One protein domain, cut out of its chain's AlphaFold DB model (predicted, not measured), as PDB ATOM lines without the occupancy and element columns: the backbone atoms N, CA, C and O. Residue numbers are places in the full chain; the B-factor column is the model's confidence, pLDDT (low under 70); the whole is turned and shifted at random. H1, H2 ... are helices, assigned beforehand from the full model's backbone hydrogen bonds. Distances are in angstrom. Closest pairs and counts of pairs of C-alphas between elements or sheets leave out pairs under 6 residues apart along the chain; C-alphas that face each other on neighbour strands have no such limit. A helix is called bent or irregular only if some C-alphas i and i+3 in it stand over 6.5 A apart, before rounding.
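Overview. This is residues 1 to 109 of the 111 residues of the protein "Inner membrane protein YohK" of Methylibium sp. T29-B (UniProt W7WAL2). A small core of H2 and H3, packed at a steep tilt, meets the start of H4, and a long arm, residues 75 to 109, sticks out and turns a corner into H5. Residues 1 to 8 stick out too. The printed part has 109 residues, with five named helices, H1 to H5 in order along the chain, that hold 94 of them, and no named strand; its class is all helix, and it is only just loose, close to extended, with a radius of gyration of the C-alphas of 19.7 A and spans of 62 by 36 by 23 A.

Along the chain. H1, residues 3 to 14, begins at C-alpha 3 (-13.800, 11.194, -39.725). H2 is residues 16 to 36, 30.1 A; H3 45 to 60, 22.2 A; H4 64 to 91, 38.7 A; H5 93 to 109, 24.1 A, ending at C-alpha 109 (-37.027, -19.580, 11.477). H4 and H5 are only just irregular: C-alphas 70 and 73 are 6.8 A apart, 98 and 101 6.9 A.

Arrangement. H1 and H2 meet only through their link. H2 touches H3, closest C-alphas Tyr 27 and Ala 49, 4.9 A, opposite ways at a steep tilt of 51 degrees. Residues 16 to 23 of H2 touch residues 67 to 74 of H4, closest C-alphas Pro 16 and Gly 70, 3.5 A. H5 and H3 are apart. Every O i to N i+4 pair is within hydrogen-bond range in H1, H2 and H3; 18 of 24 in H4, 11 of 13 in H5.

Size, cuts and confidence. The farthest C-alphas, Met 1 and Ser 109, are 66.7 A apart. The printed part has no cut and no long link. pLDDT is under 70 in 22 residues, among them 1 to 16.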
ATOM      1  N   MET A   1      -8.292  10.441 -42.251       50.41
ATOM      2  CA  MET A   1      -8.038   9.779 -40.948       50.41
ATOM      3  C   MET A   1      -8.580  10.548 -39.722       50.41
ATOM      4  O   MET A   1      -8.136  10.277 -38.619       50.41
ATOM      5  N   LYS A   2      -9.539  11.484 -39.876       50.28
ATOM      6  CA  LYS A   2     -10.189  12.206 -38.754       50.28
ATOM      7  C   LYS A   2     -11.718  12.012 -38.674       50.28
ATOM      8  O   LYS A   2     -12.308  12.369 -37.667       50.28
ATOM      9  N   HIS A   3     -12.345  11.401 -39.687       53.09
ATOM     10  CA  HIS A   3     -13.800  11.194 -39.725       53.09
ATOM     11  C   HIS A   3     -14.283   9.930 -38.981       53.09
ATOM     12  O   HIS A   3     -15.391   9.947 -38.460       53.09
ATOM     13  N   SER A   4     -13.454   8.886 -38.810       59.47
ATOM     14  CA  SER A   4     -13.906   7.648 -38.139       59.47
ATOM     15  C   SER A   4     -14.058   7.784 -36.621       59.47
ATOM     16  O   SER A   4     -14.908   7.131 -36.031       59.47
ATOM     17  N   LEU A   5     -13.271   8.650 -35.971       62.16
ATOM     18  CA  LEU A   5     -13.396   8.886 -34.528       62.16
ATOM     19  C   LEU A   5     -14.693   9.624 -34.191       62.16
ATOM     20  O   LEU A   5     -15.300   9.329 -33.171       62.16
ATOM     21  N   PHE A   6     -15.136  10.543 -35.055       62.97
ATOM     22  CA  PHE A   6     -16.396  11.257 -34.868       62.97
ATOM     23  C   PHE A   6     -17.602  10.334 -35.087       62.97
ATOM     24  O   PHE A   6     -18.525  10.363 -34.287       62.97
ATOM     25  N   GLU A   7     -17.567   9.445 -36.086       60.06
ATOM     26  CA  GLU A   7     -18.620   8.437 -36.296       60.06
ATOM     27  C   GLU A   7     -18.691   7.411 -35.163       60.06
ATOM     28  O   GLU A   7     -19.781   7.099 -34.700       60.06
ATOM     29  N   VAL A   8     -17.548   6.934 -34.657       61.75
ATOM     30  CA  VAL A   8     -17.504   6.035 -33.492       61.75
ATOM     31  C   VAL A   8     -17.998   6.749 -32.234       61.75
ATOM     32  O   VAL A   8     -18.742   6.158 -31.458       61.75
ATOM     33  N   TRP A   9     -17.647   8.022 -32.040       58.06
ATOM     34  CA  TRP A   9     -18.121   8.818 -30.906       58.06
ATOM     35  C   TRP A   9     -19.620   9.111 -30.995       58.06
ATOM     36  O   TRP A   9     -20.318   8.979 -29.998       58.06
ATOM     37  N   VAL A  10     -20.140   9.422 -32.185       60.47
ATOM     38  CA  VAL A  10     -21.578   9.588 -32.432       60.47
ATOM     39  C   VAL A  10     -22.300   8.255 -32.270       60.47
ATOM     40  O   VAL A  10     -23.313   8.235 -31.597       60.47
ATOM     41  N   PHE A  11     -21.786   7.130 -32.766       59.53
ATOM     42  CA  PHE A  11     -22.393   5.805 -32.584       59.53
ATOM     43  C   PHE A  11     -22.408   5.378 -31.103       59.53
ATOM     44  O   PHE A  11     -23.440   4.939 -30.602       59.53
ATOM     45  N   LEU A  12     -21.309   5.608 -30.370       55.59
ATOM     46  CA  LEU A  12     -21.210   5.392 -28.918       55.59
ATOM     47  C   LEU A  12     -22.099   6.357 -28.112       55.59
ATOM     48  O   LEU A  12     -22.650   5.972 -27.083       55.59
ATOM     49  N   ALA A  13     -22.262   7.601 -28.553       55.75
ATOM     50  CA  ALA A  13     -23.175   8.558 -27.930       55.75
ATOM     51  C   ALA A  13     -24.648   8.266 -28.273       55.75
ATOM     52  O   ALA A  13     -25.524   8.527 -27.453       55.75
ATOM     53  N   SER A  14     -24.915   7.696 -29.453       58.03
ATOM     54  CA  SER A  14     -26.266   7.484 -29.990       58.03
ATOM     55  C   SER A  14     -26.930   6.212 -29.478       58.03
ATOM     56  O   SER A  14     -28.137   6.244 -29.251       58.03
ATOM     57  N   SER A  15     -26.203   5.099 -29.301       63.19
ATOM     58  CA  SER A  15     -26.828   3.833 -28.881       63.19
ATOM     59  C   SER A  15     -26.443   3.361 -27.475       63.19
ATOM     60  O   SER A  15     -27.366   3.147 -26.689       63.19
ATOM     61  N   PRO A  16     -25.167   3.249 -27.051       65.88
ATOM     62  CA  PRO A  16     -24.885   2.623 -25.767       65.88
ATOM     63  C   PRO A  16     -24.893   3.584 -24.575       65.88
ATOM     64  O   PRO A  16     -25.440   3.258 -23.523       65.88
ATOM     65  N   LEU A  17     -24.323   4.784 -24.728       71.38
ATOM     66  CA  LEU A  17     -24.192   5.743 -23.624       71.38
ATOM     67  C   LEU A  17     -25.538   6.350 -23.204       71.38
ATOM     68  O   LEU A  17     -25.743   6.624 -22.021       71.38
ATOM     69  N   LEU A  18     -26.477   6.521 -24.138       76.00
ATOM     70  CA  LEU A  18     -27.813   7.044 -23.838       76.00
ATOM     71  C   LEU A  18     -28.577   6.074 -22.926       76.00
ATOM     72  O   LEU A  18     -28.996   6.442 -21.833       76.00
ATOM     73  N   TRP A  19     -28.682   4.802 -23.301       75.00
ATOM     74  CA  TRP A  19     -29.375   3.814 -22.470       75.00
ATOM     75  C   TRP A  19     -28.646   3.519 -21.160       75.00
ATOM     76  O   TRP A  19     -29.291   3.298 -20.132       75.00
ATOM     77  N   LEU A  20     -27.314   3.586 -21.153       80.31
ATOM     78  CA  LEU A  20     -26.530   3.473 -19.928       80.31
ATOM     79  C   LEU A  20     -26.795   4.641 -18.966       80.31
ATOM     80  O   LEU A  20     -27.002   4.415 -17.774       80.31
ATOM     81  N   THR A  21     -26.845   5.878 -19.466       81.25
ATOM     82  CA  THR A  21     -27.182   7.050 -18.643       81.25
ATOM     83  C   THR A  21     -28.626   6.996 -18.148       81.25
ATOM     84  O   THR A  21     -28.854   7.251 -16.968       81.25
ATOM     85  N   VAL A  22     -29.584   6.565 -18.975       81.25
ATOM     86  CA  VAL A  22     -30.978   6.319 -18.553       81.25
ATOM     87  C   VAL A  22     -31.043   5.266 -17.445       81.25
ATOM     88  O   VAL A  22     -31.709   5.483 -16.435       81.25
ATOM     89  N   THR A  23     -30.308   4.161 -17.582       82.12
ATOM     90  CA  THR A  23     -30.248   3.093 -16.569       82.12
ATOM     91  C   THR A  23     -29.664   3.604 -15.251       82.12
ATOM     92  O   THR A  23     -30.215   3.338 -14.183       82.12
ATOM     93  N   LEU A  24     -28.575   4.377 -15.312       84.12
ATOM     94  CA  LEU A  24     -27.962   5.004 -14.138       84.12
ATOM     95  C   LEU A  24     -28.912   6.000 -13.470       84.12
ATOM     96  O   LEU A  24     -29.068   5.960 -12.253       84.12
ATOM     97  N   LEU A  25     -29.576   6.862 -14.242       86.00
ATOM     98  CA  LEU A  25     -30.544   7.830 -13.723       86.00
ATOM     99  C   LEU A  25     -31.750   7.139 -13.081       86.00
ATOM    100  O   LEU A  25     -32.139   7.512 -11.975       86.00
ATOM    101  N   ALA A  26     -32.292   6.097 -13.718       83.62
ATOM    102  CA  ALA A  26     -33.356   5.274 -13.149       83.62
ATOM    103  C   ALA A  26     -32.909   4.610 -11.839       83.62
ATOM    104  O   ALA A  26     -33.643   4.651 -10.852       83.62
ATOM    105  N   TYR A  27     -31.687   4.070 -11.786       83.44
ATOM    106  CA  TYR A  27     -31.135   3.477 -10.568       83.44
ATOM    107  C   TYR A  27     -30.923   4.503  -9.451       83.44
ATOM    108  O   TYR A  27     -31.281   4.245  -8.299       83.44
ATOM    109  N   PHE A  28     -30.384   5.684  -9.759       85.00
ATOM    110  CA  PHE A  28     -30.226   6.756  -8.777       85.00
ATOM    111  C   PHE A  28     -31.577   7.264  -8.267       85.00
ATOM    112  O   PHE A  28     -31.732   7.437  -7.056       85.00
ATOM    113  N   GLY A  29     -32.566   7.430  -9.148       83.69
ATOM    114  CA  GLY A  29     -33.937   7.782  -8.774       83.69
ATOM    115  C   GLY A  29     -34.580   6.722  -7.880       83.69
ATOM    116  O   GLY A  29     -35.106   7.046  -6.815       83.69
ATOM    117  N   ALA A  30     -34.451   5.446  -8.247       81.56
ATOM    118  CA  ALA A  30     -34.921   4.314  -7.453       81.56
ATOM    119  C   ALA A  30     -34.235   4.240  -6.082       81.56
ATOM    120  O   ALA A  30     -34.892   4.013  -5.070       81.56
ATOM    121  N   THR A  31     -32.925   4.485  -6.021       80.38
ATOM    122  CA  THR A  31     -32.158   4.491  -4.766       80.38
ATOM    123  C   THR A  31     -32.555   5.670  -3.880       80.38
ATOM    124  O   THR A  31     -32.677   5.526  -2.662       80.38
ATOM    125  N   TRP A  32     -32.779   6.843  -4.473       84.06
ATOM    126  CA  TRP A  32     -33.270   8.011  -3.752       84.06
ATOM    127  C   TRP A  32     -34.662   7.753  -3.171       84.06
ATOM    128  O   TRP A  32     -34.884   8.010  -1.986       84.06
ATOM    129  N   LEU A  33     -35.559   7.157  -3.962       77.62
ATOM    130  CA  LEU A  33     -36.895   6.769  -3.519       77.62
ATOM    131  C   LEU A  33     -36.836   5.705  -2.414       77.62
ATOM    132  O   LEU A  33     -37.474   5.872  -1.382       77.62
ATOM    133  N   TYR A  34     -35.999   4.676  -2.560       79.88
ATOM    134  CA  TYR A  34     -35.780   3.647  -1.537       79.88
ATOM    135  C   TYR A  34     -35.341   4.242  -0.193       79.88
ATOM    136  O   TYR A  34     -35.860   3.873   0.864       79.88
ATOM    137  N   ARG A  35     -34.416   5.213  -0.223       77.56
ATOM    138  CA  ARG A  35     -33.958   5.919   0.984       77.56
ATOM    139  C   ARG A  35     -35.049   6.799   1.589       77.56
ATOM    140  O   ARG A  35     -35.121   6.907   2.809       77.56
ATOM    141  N   ARG A  36     -35.891   7.423   0.760       78.19
ATOM    142  CA  ARG A  36     -37.020   8.251   1.213       78.19
ATOM    143  C   ARG A  36     -38.173   7.423   1.781       78.19
ATOM    144  O   ARG A  36     -38.808   7.869   2.728       78.19
ATOM    145  N   CYS A  37     -38.402   6.221   1.262       74.75
ATOM    146  CA  CYS A  37     -39.455   5.308   1.709       74.75
ATOM    147  C   CYS A  37     -39.067   4.462   2.934       74.75
ATOM    148  O   CYS A  37     -39.800   3.550   3.292       74.75
ATOM    149  N   GLY A  38     -37.935   4.743   3.590       72.00
ATOM    150  CA  GLY A  38     -37.562   4.075   4.840       72.00
ATOM    151  C   GLY A  38     -37.002   2.662   4.668       72.00
ATOM    152  O   GLY A  38     -37.161   1.843   5.567       72.00
ATOM    153  N   ALA A  39     -36.344   2.370   3.538       66.62
ATOM    154  CA  ALA A  39     -35.704   1.076   3.276       66.62
ATOM    155  C   ALA A  39     -36.666  -0.127   3.352       66.62
ATOM    156  O   ALA A  39     -36.312  -1.217   3.799       66.62
ATOM    157  N   THR A  40     -37.903   0.071   2.899       70.69
ATOM    158  CA  THR A  40     -38.905  -0.994   2.809       70.69
ATOM    159  C   THR A  40     -38.412  -2.140   1.916       70.69
ATOM    160  O   THR A  40     -37.974  -1.863   0.793       70.69
ATOM    161  N   PRO A  41     -38.567  -3.413   2.330       67.62
ATOM    162  CA  PRO A  41     -38.088  -4.586   1.587       67.62
ATOM    163  C   PRO A  41     -38.603  -4.699   0.146       67.62
ATOM    164  O   PRO A  41     -37.991  -5.374  -0.672       67.62
ATOM    165  N   PHE A  42     -39.716  -4.037  -0.177       65.62
ATOM    166  CA  PHE A  42     -40.312  -4.059  -1.513       65.62
ATOM    167  C   PHE A  42     -39.647  -3.094  -2.510       65.62
ATOM    168  O   PHE A  42     -39.757  -3.290  -3.715       65.62
ATOM    169  N   LEU A  43     -38.939  -2.062  -2.032       69.62
ATOM    170  CA  LEU A  43     -38.353  -1.012  -2.876       69.62
ATOM    171  C   LEU A  43     -36.866  -1.240  -3.188       69.62
ATOM    172  O   LEU A  43     -36.157  -0.270  -3.463       69.62
ATOM    173  N   ILE A  44     -36.383  -2.491  -3.169       80.12
ATOM    174  CA  ILE A  44     -34.980  -2.812  -3.487       80.12
ATOM    175  C   ILE A  44     -34.576  -2.039  -4.755       80.12
ATOM    176  O   ILE A  44     -35.213  -2.228  -5.794       80.12
ATOM    177  N   PRO A  45     -33.545  -1.173  -4.696       79.50
ATOM    178  CA  PRO A  45     -33.257  -0.216  -5.764       79.50
ATOM    179  C   PRO A  45     -33.128  -0.854  -7.145       79.50
ATOM    180  O   PRO A  45     -33.565  -0.273  -8.130       79.50
ATOM    181  N   VAL A  46     -32.587  -2.073  -7.204       83.38
ATOM    182  CA  VAL A  46     -32.466  -2.858  -8.437       83.38
ATOM    183  C   VAL A  46     -33.838  -3.210  -9.018       83.38
ATOM    184  O   VAL A  46     -34.091  -2.887 -10.172       83.38
ATOM    185  N   MET A  47     -34.742  -3.808  -8.232       82.88
ATOM    186  CA  MET A  47     -36.096  -4.155  -8.693       82.88
ATOM    187  C   MET A  47     -36.861  -2.907  -9.137       82.88
ATOM    188  O   MET A  47     -37.430  -2.883 -10.226       82.88
ATOM    189  N   THR A  48     -36.820  -1.848  -8.327       83.00
ATOM    190  CA  THR A  48     -37.503  -0.582  -8.617       83.00
ATOM    191  C   THR A  48     -36.963   0.069  -9.896       83.00
ATOM    192  O   THR A  48     -37.743   0.540 -10.722       83.00
ATOM    193  N   ALA A  49     -35.643   0.049 -10.109       83.12
ATOM    194  CA  ALA A  49     -35.024   0.547 -11.334       83.12
ATOM    195  C   ALA A  49     -35.418  -0.291 -12.557       83.12
ATOM    196  O   ALA A  49     -35.750   0.276 -13.594       83.12
ATOM    197  N   THR A  50     -35.442  -1.623 -12.443       84.25
ATOM    198  CA  THR A  50     -35.878  -2.508 -13.534       84.25
ATOM    199  C   THR A  50     -37.328  -2.240 -13.929       84.25
ATOM    200  O   THR A  50     -37.611  -2.103 -15.115       84.25
ATOM    201  N   VAL A  51     -38.239  -2.096 -12.960       86.75
ATOM    202  CA  VAL A  51     -39.647  -1.756 -13.231       86.75
ATOM    203  C   VAL A  51     -39.764  -0.383 -13.898       86.75
ATOM    204  O   VAL A  51     -40.489  -0.245 -14.881       86.75
ATOM    205  N   ALA A  52     -39.022   0.618 -13.416       83.88
ATOM    206  CA  ALA A  52     -39.005   1.950 -14.019       83.88
ATOM    207  C   ALA A  52     -38.493   1.924 -15.470       83.88
ATOM    208  O   ALA A  52     -39.082   2.560 -16.340       83.88
ATOM    209  N   ILE A  53     -37.439   1.155 -15.750       84.38
ATOM    210  CA  ILE A  53     -36.894   0.982 -17.101       84.38
ATOM    211  C   ILE A  53     -37.917   0.293 -18.008       84.38
ATOM    212  O   ILE A  53     -38.178   0.791 -19.097       84.38
ATOM    213  N   ILE A  54     -38.558  -0.789 -17.552       85.75
ATOM    214  CA  ILE A  54     -39.626  -1.463 -18.308       85.75
ATOM    215  C   ILE A  54     -40.755  -0.478 -18.640       85.75
ATOM    216  O   ILE A  54     -41.194  -0.426 -19.785       85.75
ATOM    217  N   ALA A  55     -41.186   0.342 -17.678       85.25
ATOM    218  CA  ALA A  55     -42.206   1.361 -17.914       85.25
ATOM    219  C   ALA A  55     -41.768   2.382 -18.980       85.25
ATOM    220  O   ALA A  55     -42.556   2.722 -19.859       85.25
ATOM    221  N   VAL A  56     -40.509   2.830 -18.952       81.75
ATOM    222  CA  VAL A  56     -39.960   3.739 -19.970       81.75
ATOM    223  C   VAL A  56     -39.918   3.080 -21.349       81.75
ATOM    224  O   VAL A  56     -40.331   3.718 -22.317       81.75
ATOM    225  N   LEU A  57     -39.478   1.819 -21.456       82.75
ATOM    226  CA  LEU A  57     -39.455   1.091 -22.732       82.75
ATOM    227  C   LEU A  57     -40.861   0.933 -23.316       82.75
ATOM    228  O   LEU A  57     -41.053   1.173 -24.504       82.75
ATOM    229  N   LEU A  58     -41.844   0.587 -22.478       83.06
ATOM    230  CA  LEU A  58     -43.244   0.461 -22.891       83.06
ATOM    231  C   LEU A  58     -43.830   1.801 -23.360       83.06
ATOM    232  O   LEU A  58     -44.561   1.832 -24.342       83.06
ATOM    233  N   LEU A  59     -43.498   2.910 -22.692       83.75
ATOM    234  CA  LEU A  59     -43.962   4.250 -23.078       83.75
ATOM    235  C   LEU A  59     -43.299   4.778 -24.358       83.75
ATOM    236  O   LEU A  59     -43.899   5.581 -25.066       83.75
ATOM    237  N   THR A  60     -42.064   4.360 -24.640       78.25
ATOM    238  CA  THR A  60     -41.315   4.767 -25.844       78.25
ATOM    239  C   THR A  60     -41.435   3.775 -27.001       78.25
ATOM    240  O   THR A  60     -40.832   4.013 -28.044       78.25
ATOM    241  N   ASP A  61     -42.190   2.685 -26.820       78.81
ATOM    242  CA  ASP A  61     -42.344   1.568 -27.766       78.81
ATOM    243  C   ASP A  61     -40.998   1.054 -28.313       78.81
ATOM    244  O   ASP A  61     -40.846   0.661 -29.472       78.81
ATOM    245  N   THR A  62     -39.959   1.113 -27.472       74.50
ATOM    246  CA  THR A  62     -38.600   0.776 -27.887       74.50
ATOM    247  C   THR A  62     -38.361  -0.727 -27.758       74.50
ATOM    248  O   THR A  62     -38.582  -1.306 -26.690       74.50
ATOM    249  N   PRO A  63     -37.851  -1.393 -28.814       76.25
ATOM    250  CA  PRO A  63     -37.513  -2.803 -28.735       76.25
ATOM    251  C   PRO A  63     -36.456  -3.052 -27.654       76.25
ATOM    252  O   PRO A  63     -35.411  -2.398 -27.623       76.25
ATOM    253  N   TYR A  64     -36.674  -4.070 -26.814       73.12
ATOM    254  CA  TYR A  64     -35.699  -4.513 -25.808       73.12
ATOM    255  C   TYR A  64     -34.267  -4.704 -26.353       73.12
ATOM    256  O   TYR A  64     -33.329  -4.312 -25.657       73.12
ATOM    257  N   PRO A  65     -34.043  -5.229 -27.581       71.56
ATOM    258  CA  PRO A  65     -32.698  -5.334 -28.149       71.56
ATOM    259  C   PRO A  65     -31.955  -3.993 -28.219       71.56
ATOM    260  O   PRO A  65     -30.752  -3.952 -27.974       71.56
ATOM    261  N   THR A  66     -32.659  -2.890 -28.485       69.94
ATOM    262  CA  THR A  66     -32.074  -1.543 -28.578       69.94
ATOM    263  C   THR A  66     -31.612  -1.028 -27.215       69.94
ATOM    264  O   THR A  66     -30.536  -0.441 -27.113       69.94
ATOM    265  N   TYR A  67     -32.374  -1.302 -26.153       72.75
ATOM    266  CA  TYR A  67     -31.942  -1.056 -24.775       72.75
ATOM    267  C   TYR A  67     -30.765  -1.961 -24.384       72.75
ATOM    268  O   TYR A  67     -29.791  -1.511 -23.773       72.75
ATOM    269  N   PHE A  68     -30.833  -3.240 -24.765       73.19
ATOM    270  CA  PHE A  68     -29.816  -4.228 -24.428       73.19
ATOM    271  C   PHE A  68     -28.447  -3.860 -25.004       73.19
ATOM    272  O   PHE A  68     -27.451  -3.985 -24.293       73.19
ATOM    273  N   GLU A  69     -28.393  -3.332 -26.233       70.25
ATOM    274  CA  GLU A  69     -27.161  -2.801 -26.834       70.25
ATOM    275  C   GLU A  69     -26.462  -1.771 -25.934       70.25
ATOM    276  O   GLU A  69     -25.236  -1.803 -25.814       70.25
ATOM    277  N   GLY A  70     -27.212  -0.917 -25.230       69.88
ATOM    278  CA  GLY A  70     -26.622   0.033 -24.286       69.88
ATOM    279  C   GLY A  70     -26.402  -0.476 -22.872       69.88
ATOM    280  O   GLY A  70     -25.485  -0.016 -22.189       69.88
ATOM    281  N   ALA A  71     -27.130  -1.505 -22.453       73.44
ATOM    282  CA  ALA A  71     -26.856  -2.209 -21.205       73.44
ATOM    283  C   ALA A  71     -25.624  -3.139 -21.286       73.44
ATOM    284  O   ALA A  71     -25.143  -3.599 -20.245       73.44
ATOM    285  N   LYS A  72     -25.066  -3.399 -22.481       70.94
ATOM    286  CA  LYS A  72     -23.898  -4.286 -22.675       70.94
ATOM    287  C   LYS A  72     -22.692  -3.919 -21.818       70.94
ATOM    288  O   LYS A  72     -22.012  -4.817 -21.333       70.94
ATOM    289  N   PHE A  73     -22.430  -2.631 -21.593       74.12
ATOM    290  CA  PHE A  73     -21.310  -2.211 -20.745       74.12
ATOM    291  C   PHE A  73     -21.526  -2.605 -19.278       74.12
ATOM    292  O   PHE A  73     -20.617  -3.138 -18.643       74.12
ATOM    293  N   VAL A  74     -22.750  -2.434 -18.760       80.81
ATOM    294  CA  VAL A  74     -23.120  -2.911 -17.417       80.81
ATOM    295  C   VAL A  74     -22.993  -4.428 -17.356       80.81
ATOM    296  O   VAL A  74     -22.376  -4.941 -16.432       80.81
ATOM    297  N   HIS A  75     -23.495  -5.148 -18.362       81.44
ATOM    298  CA  HIS A  75     -23.416  -6.608 -18.408       81.44
ATOM    299  C   HIS A  75     -21.971  -7.128 -18.456       81.44
ATOM    300  O   HIS A  75     -21.632  -8.073 -17.748       81.44
ATOM    301  N   PHE A  76     -21.096  -6.470 -19.220       83.25
ATOM    302  CA  PHE A  76     -19.664  -6.765 -19.235       83.25
ATOM    303  C   PHE A  76     -19.030  -6.561 -17.854       83.25
ATOM    304  O   PHE A  76     -18.240  -7.396 -17.421       83.25
ATOM    305  N   LEU A  77     -19.412  -5.495 -17.142       85.06
ATOM    306  CA  LEU A  77     -18.943  -5.191 -15.787       85.06
ATOM    307  C   LEU A  77     -19.456  -6.170 -14.721       85.06
ATOM    308  O   LEU A  77     -18.815  -6.287 -13.677       85.06
ATOM    309  N   ILE A  78     -20.551  -6.903 -14.965       89.44
ATOM    310  CA  ILE A  78     -21.055  -7.909 -14.015       89.44
ATOM    311  C   ILE A  78     -19.994  -8.987 -13.779       89.44
ATOM    312  O   ILE A  78     -19.742  -9.330 -12.631       89.44
ATOM    313  N   GLY A  79     -19.310  -9.459 -14.824       88.81
ATOM    314  CA  GLY A  79     -18.238 -10.455 -14.705       88.81
ATOM    315  C   GLY A  79     -17.144 -10.073 -13.691       88.81
ATOM    316  O   GLY A  79     -16.997 -10.755 -12.672       88.81
ATOM    317  N   PRO A  80     -16.387  -8.980 -13.909       91.81
ATOM    318  CA  PRO A  80     -15.359  -8.534 -12.978       91.81
ATOM    319  C   PRO A  80     -15.936  -8.105 -11.624       91.81
ATOM    320  O   PRO A  80     -15.278  -8.335 -10.615       91.81
ATOM    321  N   ALA A  81     -17.154  -7.553 -11.557       91.25
ATOM    322  CA  ALA A  81     -17.793  -7.219 -10.282       91.25
ATOM    323  C   ALA A  81     -18.117  -8.468  -9.442       91.25
ATOM    324  O   ALA A  81     -17.848  -8.491  -8.241       91.25
ATOM    325  N   THR A  82     -18.643  -9.532 -10.058       94.06
ATOM    326  CA  THR A  82     -18.926 -10.805  -9.379       94.06
ATOM    327  C   THR A  82     -17.638 -11.479  -8.920       94.06
ATOM    328  O   THR A  82     -17.586 -11.975  -7.797       94.06
ATOM    329  N   VAL A  83     -16.572 -11.447  -9.727       92.38
ATOM    330  CA  VAL A  83     -15.260 -11.974  -9.314       92.38
ATOM    331  C   VAL A  83     -14.659 -11.132  -8.184       92.38
ATOM    332  O   VAL A  83     -14.181 -11.691  -7.198       92.38
ATOM    333  N   ALA A  84     -14.744  -9.801  -8.266       92.62
ATOM    334  CA  ALA A  84     -14.292  -8.895  -7.210       92.62
ATOM    335  C   ALA A  84     -15.042  -9.108  -5.886       92.62
ATOM    336  O   ALA A  84     -14.465  -8.885  -4.826       92.62
ATOM    337  N   LEU A  85     -16.294  -9.576  -5.935       90.12
ATOM    338  CA  LEU A  85     -17.055 -10.009  -4.761       90.12
ATOM    339  C   LEU A  85     -16.678 -11.429  -4.301       90.12
ATOM    340  O   LEU A  85     -16.641 -11.700  -3.102       90.12
ATOM    341  N   ALA A  86     -16.379 -12.337  -5.229       91.75
ATOM    342  CA  ALA A  86     -16.018 -13.718  -4.917       91.75
ATOM    343  C   ALA A  86     -14.667 -13.826  -4.190       91.75
ATOM    344  O   ALA A  86     -14.536 -14.628  -3.268       91.75
ATOM    345  N   VAL A  87     -13.677 -13.002  -4.548       91.00
ATOM    346  CA  VAL A  87     -12.343 -12.991  -3.913       91.00
ATOM    347  C   VAL A  87     -12.392 -12.739  -2.393       91.00
ATOM    348  O   VAL A  87     -11.853 -13.562  -1.650       91.00
ATOM    349  N   PRO A  88     -13.030 -11.668  -1.875       85.00
ATOM    350  CA  PRO A  88     -13.147 -11.455  -0.433       85.00
ATOM    351  C   PRO A  88     -14.036 -12.506   0.246       85.00
ATOM    352  O   PRO A  88     -13.836 -12.818   1.418       85.00
ATOM    353  N   LEU A  89     -14.997 -13.088  -0.476       86.88
ATOM    354  CA  LEU A  89     -15.817 -14.172   0.059       86.88
ATOM    355  C   LEU A  89     -14.997 -15.460   0.238       86.88
ATOM    356  O   LEU A  89     -15.122 -16.140   1.256       86.88
ATOM    357  N   TYR A  90     -14.112 -15.753  -0.715       87.44
ATOM    358  CA  TYR A  90     -13.179 -16.872  -0.646       87.44
ATOM    359  C   TYR A  90     -12.123 -16.667   0.447       87.44
ATOM    360  O   TYR A  90     -11.819 -17.596   1.194       87.44
ATOM    361  N   SER A  91     -11.611 -15.445   0.625       87.75
ATOM    362  CA  SER A  91     -10.661 -15.161   1.711       87.75
ATOM    363  C   SER A  91     -11.286 -15.308   3.106       87.75
ATOM    364  O   SER A  91     -10.583 -15.619   4.066       87.75
ATOM    365  N   GLN A  92     -12.612 -15.164   3.226       86.38
ATOM    366  CA  GLN A  92     -13.370 -15.399   4.459       86.38
ATOM    367  C   GLN A  92     -14.089 -16.760   4.503       86.38
ATOM    368  O   GLN A  92     -15.013 -16.939   5.302       86.38
ATOM    369  N   TRP A  93     -13.653 -17.743   3.711       85.62
ATOM    370  CA  TRP A  93     -14.302 -19.058   3.613       85.62
ATOM    371  C   TRP A  93     -14.466 -19.773   4.967       85.62
ATOM    372  O   TRP A  93     -15.526 -20.325   5.255       85.62
ATOM    373  N   GLU A  94     -13.469 -19.696   5.853       83.38
ATOM    374  CA  GLU A  94     -13.551 -20.285   7.202       83.38
ATOM    375  C   GLU A  94     -14.604 -19.604   8.093       83.38
ATOM    376  O   GLU A  94     -15.291 -20.252   8.884       83.38
ATOM    377  N   ARG A  95     -14.794 -18.291   7.935       82.88
ATOM    378  CA  ARG A  95     -15.851 -17.550   8.633       82.88
ATOM    379  C   ARG A  95     -17.221 -17.902   8.059       82.88
ATOM    380  O   ARG A  95     -18.162 -18.079   8.829       82.88
ATOM    381  N   LEU A  96     -17.319 -18.087   6.743       82.56
ATOM    382  CA  LEU A  96     -18.541 -18.548   6.083       82.56
ATOM    383  C   LEU A  96     -18.944 -19.956   6.561       82.56
ATOM    384  O   LEU A  96     -20.110 -20.170   6.890       82.56
ATOM    385  N   LYS A  97     -17.981 -20.875   6.734       82.75
ATOM    386  CA  LYS A  97     -18.217 -22.190   7.360       82.75
ATOM    387  C   LYS A  97     -18.669 -22.090   8.819       82.75
ATOM    388  O   LYS A  97     -19.419 -22.928   9.288       82.75
ATOM    389  N   ARG A  98     -18.256 -21.095   9.596       83.12
ATOM    390  CA  ARG A  98     -18.812 -20.953  10.958       83.12
ATOM    391  C   ARG A  98     -20.244 -20.419  10.946       83.12
ATOM    392  O   ARG A  98     -21.005 -20.689  11.868       83.12
ATOM    393  N   MET A  99     -20.620 -19.698   9.890       83.19
ATOM    394  CA  MET A  99     -21.941 -19.089   9.738       83.19
ATOM    395  C   MET A  99     -22.975 -19.989   9.040       83.19
ATOM    396  O   MET A  99     -24.150 -19.634   9.061       83.19
ATOM    397  N   TRP A 100     -22.615 -21.158   8.485       84.12
ATOM    398  CA  TRP A 100     -23.595 -22.021   7.792       84.12
ATOM    399  C   TRP A 100     -24.701 -22.551   8.722       84.12
ATOM    400  O   TRP A 100     -25.852 -22.621   8.300       84.12
ATOM    401  N   LEU A 101     -24.376 -22.858   9.987       82.31
ATOM    402  CA  LEU A 101     -25.335 -23.266  11.028       82.31
ATOM    403  C   LEU A 101     -26.312 -22.128  11.394       82.31
ATOM    404  O   LEU A 101     -27.520 -22.334  11.322       82.31
ATOM    405  N   PRO A 102     -25.845 -20.907  11.729       82.88
ATOM    406  CA  PRO A 102     -26.726 -19.752  11.907       82.88
ATOM    407  C   PRO A 102     -27.606 -19.452  10.691       82.88
ATOM    408  O   PRO A 102     -28.779 -19.132  10.855       82.88
ATOM    409  N   ILE A 103     -27.060 -19.565   9.474       84.19
ATOM    410  CA  ILE A 103     -27.799 -19.292   8.235       84.19
ATOM    411  C   ILE A 103     -28.910 -20.324   8.026       84.19
ATOM    412  O   ILE A 103     -30.019 -19.929   7.676       84.19
ATOM    413  N   SER A 104     -28.657 -21.614   8.265       85.62
ATOM    414  CA  SER A 104     -29.680 -22.656   8.114       85.62
ATOM    415  C   SER A 104     -30.791 -22.537   9.160       85.62
ATOM    416  O   SER A 104     -31.965 -22.663   8.814       85.62
ATOM    417  N   VAL A 105     -30.445 -22.208  10.408       86.00
ATOM    418  CA  VAL A 105     -31.427 -21.944  11.472       86.00
ATOM    419  C   VAL A 105     -32.235 -20.678  11.177       86.00
ATOM    420  O   VAL A 105     -33.454 -20.692  11.328       86.00
ATOM    421  N   ALA A 106     -31.599 -19.608  10.689       82.94
ATOM    422  CA  ALA A 106     -32.299 -18.388  10.283       82.94
ATOM    423  C   ALA A 106     -33.277 -18.655   9.126       82.94
ATOM    424  O   ALA A 106     -34.425 -18.217   9.183       82.94
ATOM    425  N   TRP A 107     -32.856 -19.435   8.123       78.44
ATOM    426  CA  TRP A 107     -33.713 -19.867   7.012       78.44
ATOM    427  C   TRP A 107     -34.895 -20.728   7.465       78.44
ATOM    428  O   TRP A 107     -35.974 -20.638   6.884       78.44
ATOM    429  N   TRP A 108     -34.702 -21.555   8.493       81.81
ATOM    430  CA  TRP A 108     -35.771 -22.349   9.099       81.81
ATOM    431  C   TRP A 108     -36.730 -21.488   9.929       81.81
ATOM    432  O   TRP A 108     -37.929 -21.728   9.916       81.81
ATOM    433  N   SER A 109     -36.220 -20.468  10.626       73.69
ATOM    434  CA  SER A 109     -37.027 -19.580  11.477       73.69
ATOM    435  C   SER A 109     -37.870 -18.558  10.705       73.69
ATOM    436  O   SER A 109     -38.824 -18.020  11.253       73.69
TER     437      SER A 109